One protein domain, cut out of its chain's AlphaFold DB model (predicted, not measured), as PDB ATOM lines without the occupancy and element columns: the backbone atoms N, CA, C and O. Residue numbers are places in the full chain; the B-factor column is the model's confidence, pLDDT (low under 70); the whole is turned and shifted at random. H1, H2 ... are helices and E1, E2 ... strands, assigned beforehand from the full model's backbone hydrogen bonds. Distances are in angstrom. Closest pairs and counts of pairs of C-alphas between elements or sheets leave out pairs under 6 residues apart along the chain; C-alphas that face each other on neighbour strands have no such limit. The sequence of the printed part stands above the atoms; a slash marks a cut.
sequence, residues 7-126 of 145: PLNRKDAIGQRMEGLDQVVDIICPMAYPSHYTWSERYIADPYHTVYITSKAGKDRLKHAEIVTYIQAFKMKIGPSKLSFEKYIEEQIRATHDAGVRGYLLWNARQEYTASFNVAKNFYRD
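What this domain is: This is residues 7 to 126 of the 145 residues of the protein "DUF4015 domain-containing protein" of Spirochaetes bacterium (UniProt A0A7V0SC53). A small, narrow sheet of three parallel strands is covered on one face by two long helices, H3 and H4, which lie side by side and run along the strands. A third long helix, H5, packs on H4 and only grazes the sheet, while the short helices H1 and H2 lie outside this two-layer body. The printed part has 120 residues with five named helices and three named strands, along the chain H1 E1 H2 H3 E2 H4 E3 H5, and the sheet order is E1 E2 E3. The class is mixed, helices and strands. The whole is compact, with a radius of gyration of the C-alphas of 14.1 A, and rounded, with spans of 38 by 32 by 26 A.

Where its parts are: H1 is residues 18 to 21, with C-alpha 18 at (113.293, 180.003, 178.048). E1 is residues 30 to 32 and H2 is residues 41 to 45. H3, residues 47 to 61, is 21.5 A long, and C-alpha 47 is at (115.679, 187.628, 157.101). E2, residues 66 to 72, is 19.5 A long. H4, residues 85 to 98, is 20.1 A long. E3, residues 103 to 107, is 13.4 A long. H5, residues 114 to 125, is 16.5 A long and ends with C-alpha 125 at (137.208, 191.233, 157.005).

How they stand to each other: E1 and E2 are parallel at 33 degrees, with N 70 and O 30 within hydrogen-bond range at 2.9 A. E2 and E3 are parallel at 34 degrees, with N 71 and O 105 at 2.9 A. H3 is on the sheet at a height of 8.5 A, and H4 is on the same face at 9.4 A. E1, H2, H3, E2 and E2, H4, E3 are strand-helix-strand units, two parallel neighbour strands with helices between, each with a right-handed crossover. H3 and H4 touch at a shallow tilt of 26 degrees, the same way; their closest C-alphas, of Tyr 52 and Ala 95, are 4.5 A apart. H4 and H5 touch at a steep tilt of 44 degrees, the same way, closest at the C-alphas of Glu 86 and Val 119, 6.2 A. H2 and H3 only just touch, only at the corner, with 3 pairs of C-alphas within 8 A, the closest those of Tyr 43 and Thr 50, 5.2 A. H1 is close to H3 but not clearly touching, with the C-alphas of Glu 19 and Arg 61 at 7.5 A. In H2, H3, H4 and H5 every O i to N i+4 pair is within hydrogen-bond range; H1 is too short for such a pair.

The domain as a whole: The two C-alphas farthest apart, of Ala 13 and Asp 126, are 42.2 A apart. The printed part has no cut. The link from E2 to H4, 12 residues, is long. The mean pLDDT of the printed part is 97.4, and no printed residue is under 70.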
ATOM      1  N   PRO A   7     111.342 182.617 171.614       97.62
ATOM      2  CA  PRO A   7     111.652 183.984 172.029       97.62
ATOM      3  C   PRO A   7     110.493 184.976 171.892       97.62
ATOM      4  O   PRO A   7     110.398 185.913 172.685       97.62
ATOM      5  N   LEU A   8     109.576 184.735 170.953       96.56
ATOM      6  CA  LEU A   8     108.449 185.620 170.652       96.56
ATOM      7  C   LEU A   8     107.175 185.271 171.439       96.56
ATOM      8  O   LEU A   8     106.263 186.088 171.511       96.56
ATOM      9  N   ASN A   9     107.130 184.096 172.077       94.44
ATOM     10  CA  ASN A   9     105.966 183.594 172.809       94.44
ATOM     11  C   ASN A   9     106.342 183.145 174.229       94.44
ATOM     12  O   ASN A   9     107.319 182.433 174.446       94.44
ATOM     13  N   ARG A  10     105.535 183.508 175.234       88.88
ATOM     14  CA  ARG A  10     105.732 183.026 176.621       88.88
ATOM     15  C   ARG A  10     104.979 181.734 176.937       88.88
ATOM     16  O   ARG A  10     105.359 181.016 177.856       88.88
ATOM     17  N   LYS A  11     103.902 181.459 176.202       89.25
ATOM     18  CA  LYS A  11     103.037 180.290 176.383       89.25
ATOM     19  C   LYS A  11     102.847 179.621 175.033       89.25
ATOM     20  O   LYS A  11     101.930 179.958 174.292       89.25
ATOM     21  N   ASP A  12     103.770 178.730 174.701       92.81
ATOM     22  CA  ASP A  12     103.776 178.028 173.426       92.81
ATOM     23  C   ASP A  12     103.375 176.562 173.608       92.81
ATOM     24  O   ASP A  12     103.846 175.900 174.534       92.81
ATOM     25  N   ALA A  13     102.520 176.044 172.724       93.50
ATOM     26  CA  ALA A  13     102.006 174.675 172.811       93.50
ATOM     27  C   ALA A  13     103.098 173.605 172.624       93.50
ATOM     28  O   ALA A  13     102.899 172.459 173.011       93.50
ATOM     29  N   ILE A  14     104.260 173.976 172.076       93.62
ATOM     30  CA  ILE A  14     105.401 173.065 171.905       93.62
ATOM     31  C   ILE A  14     106.111 172.718 173.226       93.62
ATOM     32  O   ILE A  14     106.972 171.844 173.250       93.62
ATOM     33  N   GLY A  15     105.782 173.415 174.320       94.50
ATOM     34  CA  GLY A  15     106.240 173.079 175.672       94.50
ATOM     35  C   GLY A  15     107.613 173.630 176.076       94.50
ATOM     36  O   GLY A  15     108.030 173.434 177.215       94.50
ATOM     37  N   GLN A  16     108.318 174.353 175.201       96.12
ATOM     38  CA  GLN A  16     109.599 174.984 175.547       96.12
ATOM     39  C   GLN A  16     109.393 176.348 176.226       96.12
ATOM     40  O   GLN A  16     108.602 177.173 175.763       96.12
ATOM     41  N   ARG A  17     110.145 176.616 177.303       95.50
ATOM     42  CA  ARG A  17     110.101 177.882 178.055       95.50
ATOM     43  C   ARG A  17     111.507 178.351 178.422       95.50
ATOM     44  O   ARG A  17     112.175 177.718 179.238       95.50
ATOM     45  N   MET A  18     111.935 179.478 177.853       96.19
ATOM     46  CA  MET A  18     113.293 180.003 178.048       96.19
ATOM     47  C   MET A  18     113.592 180.364 179.500       96.19
ATOM     48  O   MET A  18     114.695 180.124 179.952       96.19
ATOM     49  N   GLU A  19     112.617 180.872 180.252       95.00
ATOM     50  CA  GLU A  19     112.817 181.294 181.643       95.00
ATOM     51  C   GLU A  19     113.173 180.124 182.571       95.00
ATOM     52  O   GLU A  19     113.846 180.322 183.574       95.00
ATOM     53  N   GLY A  20     112.725 178.905 182.245       95.25
ATOM     54  CA  GLY A  20     113.156 177.708 182.971       95.25
ATOM     55  C   GLY A  20     114.578 177.295 182.592       95.25
ATOM     56  O   GLY A  20     115.362 176.934 183.460       95.25
ATOM     57  N   LEU A  21     114.911 177.389 181.300       96.56
ATOM     58  CA  LEU A  21     116.245 177.075 180.786       96.56
ATOM     59  C   LEU A  21     117.301 178.072 181.283       96.56
ATOM     60  O   LEU A  21     118.400 177.654 181.620       96.56
ATOM     61  N   ASP A  22     116.949 179.354 181.411       97.44
ATOM     62  CA  ASP A  22     117.817 180.439 181.898       97.44
ATOM     63  C   ASP A  22     118.475 180.132 183.249       97.44
ATOM     64  O   ASP A  22     119.489 180.721 183.585       97.44
ATOM     65  N   GLN A  23     117.889 179.240 184.047       97.00
ATOM     66  CA  GLN A  23     118.396 178.895 185.376       97.00
ATOM     67  C   GLN A  23     119.393 177.728 185.369       97.00
ATOM     68  O   GLN A  23     119.984 177.437 186.404       97.00
ATOM     69  N   VAL A  24     119.531 177.013 184.248       97.88
ATOM     70  CA  VAL A  24     120.241 175.722 184.199       97.88
ATOM     71  C   VAL A  24     121.207 175.579 183.026       97.88
ATOM     72  O   VAL A  24     121.942 174.594 182.981       97.88
ATOM     73  N   VAL A  25     121.216 176.517 182.075       98.00
ATOM     74  CA  VAL A  25     122.169 176.518 180.958       98.00
ATOM     75  C   VAL A  25     122.854 177.869 180.810       98.00
ATOM     76  O   VAL A  25     122.257 178.904 181.084       98.00
ATOM     77  N   ASP A  26     124.078 177.855 180.289       98.19
ATOM     78  CA  ASP A  26     124.822 179.078 179.974       98.19
ATOM     79  C   ASP A  26     124.366 179.717 178.656       98.19
ATOM     80  O   ASP A  26     124.450 180.931 178.478       98.19
ATOM     81  N   ILE A  27     123.905 178.901 177.701       98.38
ATOM     82  CA  ILE A  27     123.569 179.341 176.345       98.38
ATOM     83  C   ILE A  27     122.236 178.739 175.909       98.38
ATOM     84  O   ILE A  27     122.026 177.525 175.959       98.38
ATOM     85  N   ILE A  28     121.356 179.591 175.384       98.56
ATOM     86  CA  ILE A  28     120.146 179.181 174.674       98.56
ATOM     87  C   ILE A  28     120.316 179.526 173.195       98.56
ATOM     88  O   ILE A  28     120.670 180.650 172.836       98.56
ATOM     89  N   CYS A  29     120.018 178.558 172.326       98.62
ATOM     90  CA  CYS A  29     120.159 178.711 170.880       98.62
ATOM     91  C   CYS A  29     118.799 178.675 170.169       98.62
ATOM     92  O   CYS A  29     118.337 177.583 169.818       98.62
ATOM     93  N   PRO A  30     118.120 179.820 169.958       98.56
ATOM     94  CA  PRO A  30     116.906 179.862 169.154       98.56
ATOM     95  C   PRO A  30     117.178 179.545 167.681       98.56
ATOM     96  O   PRO A  30     118.104 180.087 167.082       98.56
ATOM     97  N   MET A  31     116.331 178.714 167.081       98.56
ATOM     98  CA  MET A  31     116.332 178.408 165.648       98.56
ATOM     99  C   MET A  31     115.573 179.473 164.851       98.56
ATOM    100  O   MET A  31     114.400 179.291 164.515       98.56
ATOM    101  N   ALA A  32     116.227 180.598 164.557       98.62
ATOM    102  CA  ALA A  32     115.631 181.730 163.847       98.62
ATOM    103  C   ALA A  32     115.730 181.575 162.321       98.62
ATOM    104  O   ALA A  32     116.373 182.368 161.641       98.62
ATOM    105  N   TYR A  33     115.102 180.534 161.769       98.69
ATOM    106  CA  TYR A  33     115.086 180.280 160.325       98.69
ATOM    107  C   TYR A  33     113.898 180.986 159.670       98.69
ATOM    108  O   TYR A  33     112.781 180.495 159.839       98.69
ATOM    109  N   PRO A  34     114.073 182.071 158.891       98.56
ATOM    110  CA  PRO A  34     112.931 182.852 158.404       98.56
ATOM    111  C   PRO A  34     111.930 182.022 157.588       98.56
ATOM    112  O   PRO A  34     110.720 182.212 157.692       98.56
ATOM    113  N   SER A  35     112.403 180.983 156.891       98.31
ATOM    114  CA  SER A  35     111.557 180.014 156.176       98.31
ATOM    115  C   SER A  35     110.532 179.245 157.030       98.31
ATOM    116  O   SER A  35     109.586 178.678 156.474       98.31
ATOM    117  N   HIS A  36     110.704 179.203 158.354       97.56
ATOM    118  CA  HIS A  36     109.853 178.472 159.301       97.56
ATOM    119  C   HIS A  36     108.858 179.372 160.049       97.56
ATOM    120  O   HIS A  36     108.036 178.872 160.816       97.56
ATOM    121  N   TYR A  37     108.872 180.686 159.800       97.56
ATOM    122  CA  TYR A  37     107.963 181.647 160.433       97.56
ATOM    123  C   TYR A  37     106.664 181.753 159.629       97.56
ATOM    124  O   TYR A  37     106.245 182.821 159.197       97.56
ATOM    125  N   THR A  38     106.024 180.605 159.388       95.69
ATOM    126  CA  THR A  38     104.923 180.454 158.419       95.69
ATOM    127  C   THR A  38     103.649 181.213 158.769       95.69
ATOM    128  O   THR A  38     102.756 181.304 157.937       95.69
ATOM    129  N   TRP A  39     103.563 181.765 159.976       95.19
ATOM    130  CA  TRP A  39     102.461 182.619 160.409       95.19
ATOM    131  C   TRP A  39     102.604 184.081 159.957       95.19
ATOM    132  O   TRP A  39     101.711 184.879 160.231       95.19
ATOM    133  N   SER A  40     103.709 184.473 159.307       97.56
ATOM    134  CA  SER A  40     103.870 185.838 158.803       97.56
ATOM    135  C   SER A  40     104.733 185.924 157.546       97.56
ATOM    136  O   SER A  40     105.910 185.564 157.541       97.56
ATOM    137  N   GLU A  41     104.167 186.517 156.495       97.56
ATOM    138  CA  GLU A  41     104.875 186.813 155.245       97.56
ATOM    139  C   GLU A  41     106.068 187.744 155.462       97.56
ATOM    140  O   GLU A  41     107.132 187.521 154.887       97.56
ATOM    141  N   ARG A  42     105.926 188.745 156.347       97.88
ATOM    142  CA  ARG A  42     107.020 189.662 156.690       97.88
ATOM    143  C   ARG A  42     108.206 188.903 157.267       97.88
ATOM    144  O   ARG A  42     109.335 189.169 156.878       97.88
ATOM    145  N   TYR A  43     107.956 187.959 158.172       98.25
ATOM    146  CA  TYR A  43     109.036 187.186 158.773       98.25
ATOM    147  C   TYR A  43     109.727 186.277 157.746       98.25
ATOM    148  O   TYR A  43     110.944 186.136 157.780       98.25
ATOM    149  N   ILE A  44     108.989 185.697 156.797       98.44
ATOM    150  CA  ILE A  44     109.603 184.902 155.721       98.44
ATOM    151  C   ILE A  44     110.442 185.786 154.784       98.44
ATOM    152  O   ILE A  44     111.540 185.394 154.386       98.44
ATOM    153  N   ALA A  45     109.917 186.954 154.406       98.44
ATOM    154  CA  ALA A  45     110.525 187.832 153.412       98.44
ATOM    155  C   ALA A  45     111.708 188.649 153.953       98.44
ATOM    156  O   ALA A  45     112.621 188.961 153.197       98.44
ATOM    157  N   ASP A  46     111.729 188.983 155.242       98.69
ATOM    158  CA  ASP A  46     112.764 189.827 155.839       98.69
ATOM    159  C   ASP A  46     113.666 189.009 156.787       98.69
ATOM    160  O   ASP A  46     113.364 188.867 157.982       98.69
ATOM    161  N   PRO A  47     114.782 188.437 156.282       98.75
ATOM    162  CA  PRO A  47     115.679 187.628 157.101       98.75
ATOM    163  C   PRO A  47     116.368 188.430 158.205       98.75
ATOM    164  O   PRO A  47     116.617 187.882 159.281       98.75
ATOM    165  N   TYR A  48     116.645 189.717 157.963       98.81
ATOM    166  CA  TYR A  48     117.212 190.593 158.979       98.81
ATOM    167  C   TYR A  48     116.222 190.757 160.131       98.81
ATOM    168  O   TYR A  48     116.552 190.472 161.282       98.81
ATOM    169  N   HIS A  49     114.987 191.166 159.824       98.81
ATOM    170  CA  HIS A  49     113.961 191.409 160.832       98.81
ATOM    171  C   HIS A  49     113.703 190.175 161.689       98.81
ATOM    172  O   HIS A  49     113.698 190.282 162.915       98.81
ATOM    173  N   THR A  50     113.538 189.007 161.064       98.81
ATOM    174  CA  THR A  50     113.246 187.759 161.777       98.81
ATOM    175  C   THR A  50     114.344 187.373 162.753       98.81
ATOM    176  O   THR A  50     114.056 187.075 163.918       98.81
ATOM    177  N   VAL A  51     115.602 187.391 162.307       98.88
ATOM    178  CA  VAL A  51     116.729 187.038 163.173       98.88
ATOM    179  C   VAL A  51     116.921 188.092 164.257       98.88
ATOM    180  O   VAL A  51     117.122 187.724 165.415       98.88
ATOM    181  N   TYR A  52     116.782 189.379 163.927       98.81
ATOM    182  CA  TYR A  52     116.948 190.478 164.877       98.81
ATOM    183  C   TYR A  52     115.911 190.390 165.993       98.81
ATOM    184  O   TYR A  52     116.277 190.310 167.163       98.81
ATOM    185  N   ILE A  53     114.617 190.339 165.652       98.69
ATOM    186  CA  ILE A  53     113.547 190.363 166.654       98.69
ATOM    187  C   ILE A  53     113.561 189.103 167.520       98.69
ATOM    188  O   ILE A  53     113.381 189.197 168.730       98.69
ATOM    189  N   THR A  54     113.857 187.939 166.934       98.69
ATOM    190  CA  THR A  54     113.968 186.675 167.677       98.69
ATOM    191  C   THR A  54     115.140 186.712 168.654       98.69
ATOM    192  O   THR A  54     114.982 186.369 169.824       98.69
ATOM    193  N   SER A  55     116.309 187.164 168.193       98.69
ATOM    194  CA  SER A  55     117.524 187.241 169.012       98.69
ATOM    195  C   SER A  55     117.374 188.271 170.131       98.69
ATOM    196  O   SER A  55     117.663 187.979 171.291       98.69
ATOM    197  N   LYS A  56     116.855 189.459 169.796       98.56
ATOM    198  CA  LYS A  56     116.640 190.565 170.730       98.56
ATOM    199  C   LYS A  56     115.599 190.214 171.792       98.56
ATOM    200  O   LYS A  56     115.874 190.377 172.974       98.56
ATOM    201  N   ALA A  57     114.456 189.646 171.395       98.38
ATOM    202  CA  ALA A  57     113.435 189.191 172.339       98.38
ATOM    203  C   ALA A  57     113.945 188.065 173.252       98.38
ATOM    204  O   ALA A  57     113.571 188.012 174.421       98.38
ATOM    205  N   GLY A  58     114.806 187.182 172.732       97.88
ATOM    206  CA  GLY A  58     115.523 186.190 173.529       97.88
ATOM    207  C   GLY A  58     116.365 186.863 174.606       97.88
ATOM    208  O   GLY A  58     116.122 186.658 175.789       97.88
ATOM    209  N   LYS A  59     117.292 187.729 174.188       97.75
ATOM    210  CA  LYS A  59     118.213 188.444 175.079       97.75
ATOM    211  C   LYS A  59     117.483 189.237 176.160       97.75
ATOM    212  O   LYS A  59     117.823 189.121 177.327       97.75
ATOM    213  N   ASP A  60     116.464 190.003 175.781       97.56
ATOM    214  CA  ASP A  60     115.754 190.901 176.698       97.56
ATOM    215  C   ASP A  60     114.915 190.149 177.753       97.56
ATOM    216  O   ASP A  60     114.476 190.742 178.739       97.56
ATOM    217  N   ARG A  61     114.666 188.847 177.559       96.00
ATOM    218  CA  ARG A  61     113.907 188.002 178.497       96.00
ATOM    219  C   ARG A  61     114.783 187.224 179.476       96.00
ATOM    220  O   ARG A  61     114.240 186.727 180.464       96.00
ATOM    221  N   LEU A  62     116.073 187.074 179.190       96.38
ATOM    222  CA  LEU A  62     117.003 186.257 179.967       96.38
ATOM    223  C   LEU A  62     117.772 187.105 180.978       96.38
ATOM    224  O   LEU A  62     117.970 188.303 180.774       96.38
ATOM    225  N   LYS A  63     118.187 186.479 182.081       96.69
ATOM    226  CA  LYS A  63     119.000 187.134 183.115       96.69
ATOM    227  C   LYS A  63     120.391 186.525 183.239       96.69
ATOM    228  O   LYS A  63     121.301 187.239 183.649       96.69
ATOM    229  N   HIS A  64     120.548 185.243 182.907       97.19
ATOM    230  CA  HIS A  64     121.793 184.508 183.129       97.19
ATOM    231  C   HIS A  64     122.332 183.905 181.833       97.19
ATOM    232  O   HIS A  64     123.509 184.079 181.531       97.19
ATOM    233  N   ALA A  65     121.479 183.234 181.056       98.12
ATOM    234  CA  ALA A  65     121.892 182.590 179.821       98.12
ATOM    235  C   ALA A  65     122.111 183.613 178.696       98.12
ATOM    236  O   ALA A  65     121.326 184.546 178.501       98.12
ATOM    237  N   GLU A  66     123.150 183.399 177.893       98.12
ATOM    238  CA  GLU A  66     123.389 184.154 176.666       98.12
ATOM    239  C   GLU A  66     122.617 183.549 175.479       98.12
ATOM    240  O   GLU A  66     122.315 182.354 175.427       98.12
ATOM    241  N   ILE A  67     122.320 184.378 174.472       98.50
ATOM    242  CA  ILE A  67     121.726 183.919 173.211       98.50
ATOM    243  C   ILE A  67     122.812 183.691 172.162       98.50
ATOM    244  O   ILE A  67     123.572 184.607 171.845       98.50
ATOM    245  N   VAL A  68     122.808 182.505 171.552       98.62
ATOM    246  CA  VAL A  68     123.554 182.208 170.320       98.62
ATOM    247  C   VAL A  68     122.579 181.678 169.271       98.62
ATOM    248  O   VAL A  68     122.182 180.517 169.290       98.62
ATOM    249  N   THR A  69     122.153 182.536 168.350       98.62
ATOM    250  CA  THR A  69     121.049 182.215 167.435       98.62
ATOM    251  C   THR A  69     121.499 181.294 166.304       98.62
ATOM    252  O   THR A  69     122.455 181.586 165.590       98.62
ATOM    253  N   TYR A  70     120.773 180.203 166.067       98.81
ATOM    254  CA  TYR A  70     120.919 179.449 164.827       98.81
ATOM    255  C   TYR A  70     120.299 180.237 163.668       98.81
ATOM    256  O   TYR A  70     119.100 180.524 163.683       98.81
ATOM    257  N   ILE A  71     121.103 180.544 162.648       98.75
ATOM    258  CA  ILE A  71     120.670 181.223 161.420       98.75
ATOM    259  C   ILE A  71     120.578 180.237 160.248       98.75
ATOM    260  O   ILE A  71     121.263 179.210 160.204       98.75
ATOM    261  N   GLN A  72     119.705 180.539 159.288       98.75
ATOM    262  CA  GLN A  72     119.417 179.669 158.153       98.75
ATOM    263  C   GLN A  72     120.544 179.736 157.115       98.75
ATOM    264  O   GLN A  72     120.677 180.729 156.396       98.75
ATOM    265  N   ALA A  73     121.297 178.641 156.981       98.62
ATOM    266  CA  ALA A  73     122.338 178.462 155.968       98.62
ATOM    267  C   ALA A  73     121.902 177.493 154.850       98.62
ATOM    268  O   ALA A  73     122.722 176.788 154.268       98.62
ATOM    269  N   PHE A  74     120.605 177.463 154.522       98.56
ATOM    270  CA  PHE A  74     120.018 176.668 153.433       98.56
ATOM    271  C   PHE A  74     118.980 177.476 152.633       98.56
ATOM    272  O   PHE A  74     118.422 178.462 153.113       98.56
ATOM    273  N   LYS A  75     118.690 177.052 151.394       97.88
ATOM    274  CA  LYS A  75     117.916 177.835 150.402       97.88
ATOM    275  C   LYS A  75     116.386 177.677 150.474       97.88
ATOM    276  O   LYS A  75     115.680 178.086 149.555       97.88
ATOM    277  N   MET A  76     115.840 177.088 151.538       98.00
ATOM    278  CA  MET A  76     114.389 176.883 151.641       98.00
ATOM    279  C   MET A  76     113.657 178.224 151.768       98.00
ATOM    280  O   MET A  76     113.998 179.026 152.632       98.00
ATOM    281  N   LYS A  77     112.632 178.444 150.936       96.81
ATOM    282  CA  LYS A  77     111.732 179.616 150.985       96.81
ATOM    283  C   LYS A  77     112.451 180.975 151.087       96.81
ATOM    284  O   LYS A  77     111.939 181.886 151.725       96.81
ATOM    285  N   ILE A  78     113.609 181.139 150.438       97.88
ATOM    286  CA  ILE A  78     114.304 182.441 150.400       97.88
ATOM    287  C   ILE A  78     113.723 183.394 149.343       97.88
ATOM    288  O   ILE A  78     113.924 184.599 149.435       97.88
ATOM    289  N   GLY A  79     112.978 182.873 148.359       97.81
ATOM    290  CA  GLY A  79     112.423 183.642 147.235       97.81
ATOM    291  C   GLY A  79     111.643 184.909 147.625       97.81
ATOM    292  O   GLY A  79     111.903 185.951 147.026       97.81
ATOM    293  N   PRO A  80     110.765 184.883 148.650       98.12
ATOM    294  CA  PRO A  80     110.042 186.073 149.106       98.12
ATOM    295  C   PRO A  80     110.933 187.247 149.528       98.12
ATOM    296  O   PRO A  80     110.501 188.392 149.427       98.12
ATOM    297  N   SER A  81     112.179 186.988 149.944       98.19
ATOM    298  CA  SER A  81     113.131 188.052 150.287       98.19
ATOM    299  C   SER A  81     113.658 188.818 149.080       98.19
ATOM    300  O   SER A  81     114.144 189.934 149.229       98.19
ATOM    301  N   LYS A  82     113.587 188.220 147.879       98.12
ATOM    302  CA  LYS A  82     114.201 188.734 146.644       98.12
ATOM    303  C   LYS A  82     115.721 188.972 146.756       98.12
ATOM    304  O   LYS A  82     116.300 189.628 145.895       98.12
ATOM    305  N   LEU A  83     116.369 188.432 147.791       98.38
ATOM    306  CA  LEU A  83     117.814 188.509 148.000       98.38
ATOM    307  C   LEU A  83     118.527 187.324 147.337       98.38
ATOM    308  O   LEU A  83     117.971 186.229 147.221       98.38
ATOM    309  N   SER A  84     119.798 187.520 146.976       98.56
ATOM    310  CA  SER A  84     120.697 186.388 146.736       98.56
ATOM    311  C   SER A  84     120.885 185.584 148.024       98.56
ATOM    312  O   SER A  84     120.676 186.088 149.131       98.56
ATOM    313  N   PHE A  85     121.307 184.327 147.900       98.56
ATOM    314  CA  PHE A  85     121.516 183.477 149.071       98.56
ATOM    315  C   PHE A  85     122.626 184.018 149.985       98.56
ATOM    316  O   PHE A  85     122.508 183.980 151.207       98.56
ATOM    317  N   GLU A  86     123.671 184.588 149.396       98.56
ATOM    318  CA  GLU A  86     124.786 185.208 150.101       98.56
ATOM    319  C   GLU A  86     124.319 186.432 150.891       98.56
ATOM    320  O   GLU A  86     124.600 186.534 152.086       98.56
ATOM    321  N   LYS A  87     123.534 187.316 150.256       98.56
ATOM    322  CA  LYS A  87     122.982 188.501 150.923       98.56
ATOM    323  C   LYS A  87     121.987 188.112 152.015       98.56
ATOM    324  O   LYS A  87     121.984 188.709 153.084       98.56
ATOM    325  N   TYR A  88     121.198 187.065 151.789       98.81
ATOM    326  CA  TYR A  88     120.286 186.505 152.783       98.81
ATOM    327  C   TYR A  88     121.023 186.027 154.047       98.81
ATOM    328  O   TYR A  88     120.563 186.275 155.159       98.81
ATOM    329  N   ILE A  89     122.177 185.364 153.914       98.75
ATOM    330  CA  ILE A  89     123.012 184.970 155.066       98.75
ATOM    331  C   ILE A  89     123.638 186.201 155.731       98.75
ATOM    332  O   ILE A  89     123.624 186.312 156.955       98.75
ATOM    333  N   GLU A  90     124.154 187.137 154.938       98.50
ATOM    334  CA  GLU A  90     124.791 188.359 155.433       98.50
ATOM    335  C   GLU A  90     123.841 189.192 156.309       98.50
ATOM    336  O   GLU A  90     124.229 189.640 157.388       98.50
ATOM    337  N   GLU A  91     122.585 189.349 155.882       98.69
ATOM    338  CA  GLU A  91     121.550 190.062 156.637       98.69
ATOM    339  C   GLU A  91     121.214 189.372 157.967       98.69
ATOM    340  O   GLU A  91     121.017 190.045 158.976       98.69
ATOM    341  N   GLN A  92     121.218 188.036 158.012       98.75
ATOM    342  CA  GLN A  92     121.030 187.295 159.266       98.75
ATOM    343  C   GLN A  92     122.218 187.481 160.219       98.75
ATOM    344  O   GLN A  92     122.019 187.686 161.414       98.75
ATOM    345  N   ILE A  93     123.452 187.458 159.705       98.44
ATOM    346  CA  ILE A  93     124.652 187.730 160.512       98.44
ATOM    347  C   ILE A  93     124.570 189.143 161.092       98.44
ATOM    348  O   ILE A  93     124.705 189.317 162.304       98.44
ATOM    349  N   ARG A  94     124.276 190.141 160.247       97.94
ATOM    350  CA  ARG A  94     124.098 191.538 160.660       97.94
ATOM    351  C   ARG A  94     123.059 191.666 161.775       97.94
ATOM    352  O   ARG A  94     123.336 192.281 162.796       97.94
ATOM    353  N   ALA A  95     121.914 191.005 161.626       98.56
ATOM    354  CA  ALA A  95     120.846 191.005 162.618       98.56
ATOM    355  C   ALA A  95     121.278 190.493 164.001       98.56
ATOM    356  O   ALA A  95     120.830 191.033 165.011       98.56
ATOM    357  N   THR A  96     122.150 189.481 164.073       98.19
ATOM    358  CA  THR A  96     122.656 188.989 165.369       98.19
ATOM    359  C   THR A  96     123.580 189.992 166.061       98.19
ATOM    360  O   THR A  96     123.451 190.201 167.269       98.19
ATOM    361  N   HIS A  97     124.441 190.677 165.302       96.75
ATOM    362  CA  HIS A  97     125.300 191.743 165.831       96.75
ATOM    363  C   HIS A  97     124.486 192.942 166.305       96.75
ATOM    364  O   HIS A  97     124.696 193.414 167.423       96.75
ATOM    365  N   ASP A  98     123.519 193.380 165.494       97.31
ATOM    366  CA  ASP A  98     122.649 194.518 165.800       97.31
ATOM    367  C   ASP A  98     121.733 194.215 167.004       97.31
ATOM    368  O   ASP A  98     121.457 195.097 167.817       97.31
ATOM    369  N   ALA A  99     121.307 192.958 167.189       97.88
ATOM    370  CA  ALA A  99     120.578 192.520 168.387       97.88
ATOM    371  C   ALA A  99     121.462 192.473 169.652       97.88
ATOM    372  O   ALA A  99     120.948 192.362 170.771       97.88
ATOM    373  N   GLY A 100     122.787 192.543 169.487       96.50
ATOM    374  CA  GLY A 100     123.767 192.474 170.564       96.50
ATOM    375  C   GLY A 100     123.773 191.129 171.289       96.50
ATOM    376  O   GLY A 100     124.017 191.104 172.495       96.50
ATOM    377  N   VAL A 101     123.431 190.033 170.608       97.50
ATOM    378  CA  VAL A 101     123.537 188.681 171.182       97.50
ATOM    379  C   VAL A 101     124.971 188.162 171.091       97.50
ATOM    380  O   VAL A 101     125.800 188.742 170.394       97.50
ATOM    381  N   ARG A 102     125.280 187.070 171.800       96.69
ATOM    382  CA  ARG A 102     126.651 186.549 171.909       96.69
ATOM    383  C   ARG A 102     127.238 186.137 170.559       96.69
ATOM    384  O   ARG A 102     128.445 186.229 170.352       96.69
ATOM    385  N   GLY A 103     126.390 185.675 169.648       95.25
ATOM    386  CA  GLY A 103     126.782 185.327 168.292       95.25
ATOM    387  C   GLY A 103     125.715 184.506 167.589       95.25
ATOM    388  O   GLY A 103     124.525 184.592 167.906       95.25
ATOM    389  N   TYR A 104     126.158 183.688 166.639       98.44
ATOM    390  CA  TYR A 104     125.288 182.822 165.857       98.44
ATOM    391  C   TYR A 104     125.943 181.484 165.525       98.44
ATOM    392  O   TYR A 104     127.163 181.331 165.575       98.44
ATOM    393  N   LEU A 105     125.106 180.533 165.125       98.62
ATOM    394  CA  LEU A 105     125.497 179.248 164.562       98.62
ATOM    395  C   LEU A 105     124.886 179.108 163.165       98.62
ATOM    396  O   LEU A 105     123.705 179.387 162.961       98.62
ATOM    397  N   LEU A 106     125.681 178.663 162.195       98.56
ATOM    398  CA  LEU A 106     125.195 178.331 160.853       98.56
ATOM    399  C   LEU A 106     124.632 176.910 160.867       98.56
ATOM    400  O   LEU A 106     125.331 175.985 161.272       98.56
ATOM    401  N   TRP A 107     123.400 176.722 160.395       98.56
ATOM    402  CA  TRP A 107     122.816 175.385 160.264       98.56
ATOM    403  C   TRP A 107     122.433 175.064 158.825       98.56
ATOM    404  O   TRP A 107     121.670 175.804 158.199       98.56
ATOM    405  N   ASN A 108     122.935 173.935 158.321       98.38
ATOM    406  CA  ASN A 108     122.540 173.353 157.046       98.38
ATOM    407  C   ASN A 108     122.539 171.819 157.133       98.38
ATOM    408  O   ASN A 108     123.591 171.196 157.256       98.38
ATOM    409  N   ALA A 109     121.364 171.198 156.992       97.12
ATOM    410  CA  ALA A 109     121.219 169.740 157.063       97.12
ATOM    411  C   ALA A 109     122.014 168.987 155.978       97.12
ATOM    412  O   ALA A 109     122.374 167.831 156.173       97.12
ATOM    413  N   ARG A 110     122.313 169.641 154.845       97.69
ATOM    414  CA  ARG A 110     123.139 169.076 153.764       97.69
ATOM    415  C   ARG A 110     124.645 169.219 154.004       97.69
ATOM    416  O   ARG A 110     125.410 168.775 153.164       97.69
ATOM    417  N   GLN A 111     125.065 169.854 155.103       97.31
ATOM    418  CA  GLN A 111     126.472 170.150 155.417       97.31
ATOM    419  C   GLN A 111     127.190 171.036 154.372       97.31
ATOM    420  O   GLN A 111     128.415 171.119 154.340       97.31
ATOM    421  N   GLU A 112     126.432 171.749 153.536       97.50
ATOM    422  CA  GLU A 112     126.965 172.628 152.491       97.50
ATOM    423  C   GLU A 112     127.229 174.035 153.043       97.50
ATOM    424  O   GLU A 112     126.312 174.858 153.129       97.50
ATOM    425  N   TYR A 113     128.480 174.326 153.416       98.25
ATOM    426  CA  TYR A 113     128.838 175.578 154.099       98.25
ATOM    427  C   TYR A 113     129.726 176.538 153.307       98.25
ATOM    428  O   TYR A 113     129.991 177.640 153.787       98.25
ATOM    429  N   THR A 114     130.156 176.188 152.092       98.44
ATOM    430  CA  THR A 114     131.085 177.013 151.297       98.44
ATOM    431  C   THR A 114     130.598 178.457 151.135       98.44
ATOM    432  O   THR A 114     131.325 179.398 151.451       98.44
ATOM    433  N   ALA A 115     129.342 178.650 150.713       97.88
ATOM    434  CA  ALA A 115     128.760 179.984 150.551       97.88
ATOM    435  C   ALA A 115     128.671 180.737 151.890       97.88
ATOM    436  O   ALA A 115     129.113 181.879 151.988       97.88
ATOM    437  N   SER A 116     128.172 180.089 152.947       98.25
ATOM    438  CA  SER A 116     128.026 180.715 154.266       98.25
ATOM    439  C   SER A 116     129.356 181.073 154.927       98.25
ATOM    440  O   SER A 116     129.461 182.135 155.535       98.25
ATOM    441  N   PHE A 117     130.390 180.242 154.779       98.56
ATOM    442  CA  PHE A 117     131.726 180.546 155.291       98.56
ATOM    443  C   PHE A 117     132.381 181.684 154.515       98.56
ATOM    444  O   PHE A 117     133.012 182.540 155.130       98.56
ATOM    445  N   ASN A 118     132.183 181.757 153.195       98.44
ATOM    446  CA  ASN A 118     132.641 182.898 152.403       98.44
ATOM    447  C   ASN A 118     131.952 184.199 152.834       98.44
ATOM    448  O   ASN A 118     132.628 185.210 153.017       98.44
ATOM    449  N   VAL A 119     130.635 184.171 153.063       98.25
ATOM    450  CA  VAL A 119     129.892 185.330 153.578       98.25
ATOM    451  C   VAL A 119     130.418 185.753 154.948       98.25
ATOM    452  O   VAL A 119     130.758 186.920 155.117       98.25
ATOM    453  N   ALA A 120     130.557 184.827 155.902       97.38
ATOM    454  CA  ALA A 120     131.078 185.138 157.234       97.38
ATOM    455  C   ALA A 120     132.502 185.714 157.166       97.38
ATOM    456  O   ALA A 120     132.786 186.762 157.744       97.38
ATOM    457  N   LYS A 121     133.394 185.082 156.396       97.19
ATOM    458  CA  LYS A 121     134.768 185.552 156.176       97.19
ATOM    459  C   LYS A 121     134.801 186.978 155.627       97.19
ATOM    460  O   LYS A 121     135.586 187.787 156.112       97.19
ATOM    461  N   ASN A 122     133.969 187.287 154.636       96.12
ATOM    462  CA  ASN A 122     133.908 188.622 154.043       96.12
ATOM    463  C   ASN A 122     133.297 189.642 155.011       96.12
ATOM    464  O   ASN A 122     133.836 190.735 155.145       96.12
ATOM    465  N   PHE A 123     132.244 189.259 155.740       95.00
ATOM    466  CA  PHE A 123     131.610 190.093 156.762       95.00
ATOM    467  C   PHE A 123     132.624 190.570 157.810       95.00
ATOM    468  O   PHE A 123     132.656 191.748 158.141       95.00
ATOM    469  N   TYR A 124     133.477 189.674 158.313       93.88
ATOM    470  CA  TYR A 124     134.436 189.998 159.376       93.88
ATOM    471  C   TYR A 124     135.748 190.622 158.896       93.88
ATOM    472  O   TYR A 124     136.519 191.124 159.710       93.88
ATOM    473  N   ARG A 125     136.029 190.581 157.593       92.75
ATOM    474  CA  ARG A 125     137.208 191.233 157.005       92.75
ATOM    475  C   ARG A 125     136.955 192.675 156.602       92.75
ATOM    476  O   ARG A 125     137.918 193.383 156.340       92.75
ATOM    477  N   ASP A 126     135.694 193.083 156.516       88.19
ATOM    478  CA  ASP A 126     135.299 194.428 156.123       88.19
ATOM    479  C   ASP A 126     135.560 195.424 157.274       88.19
ATOM    480  O   ASP A 126     134.826 195.419 158.267       88.19
TER     481      ASP A 126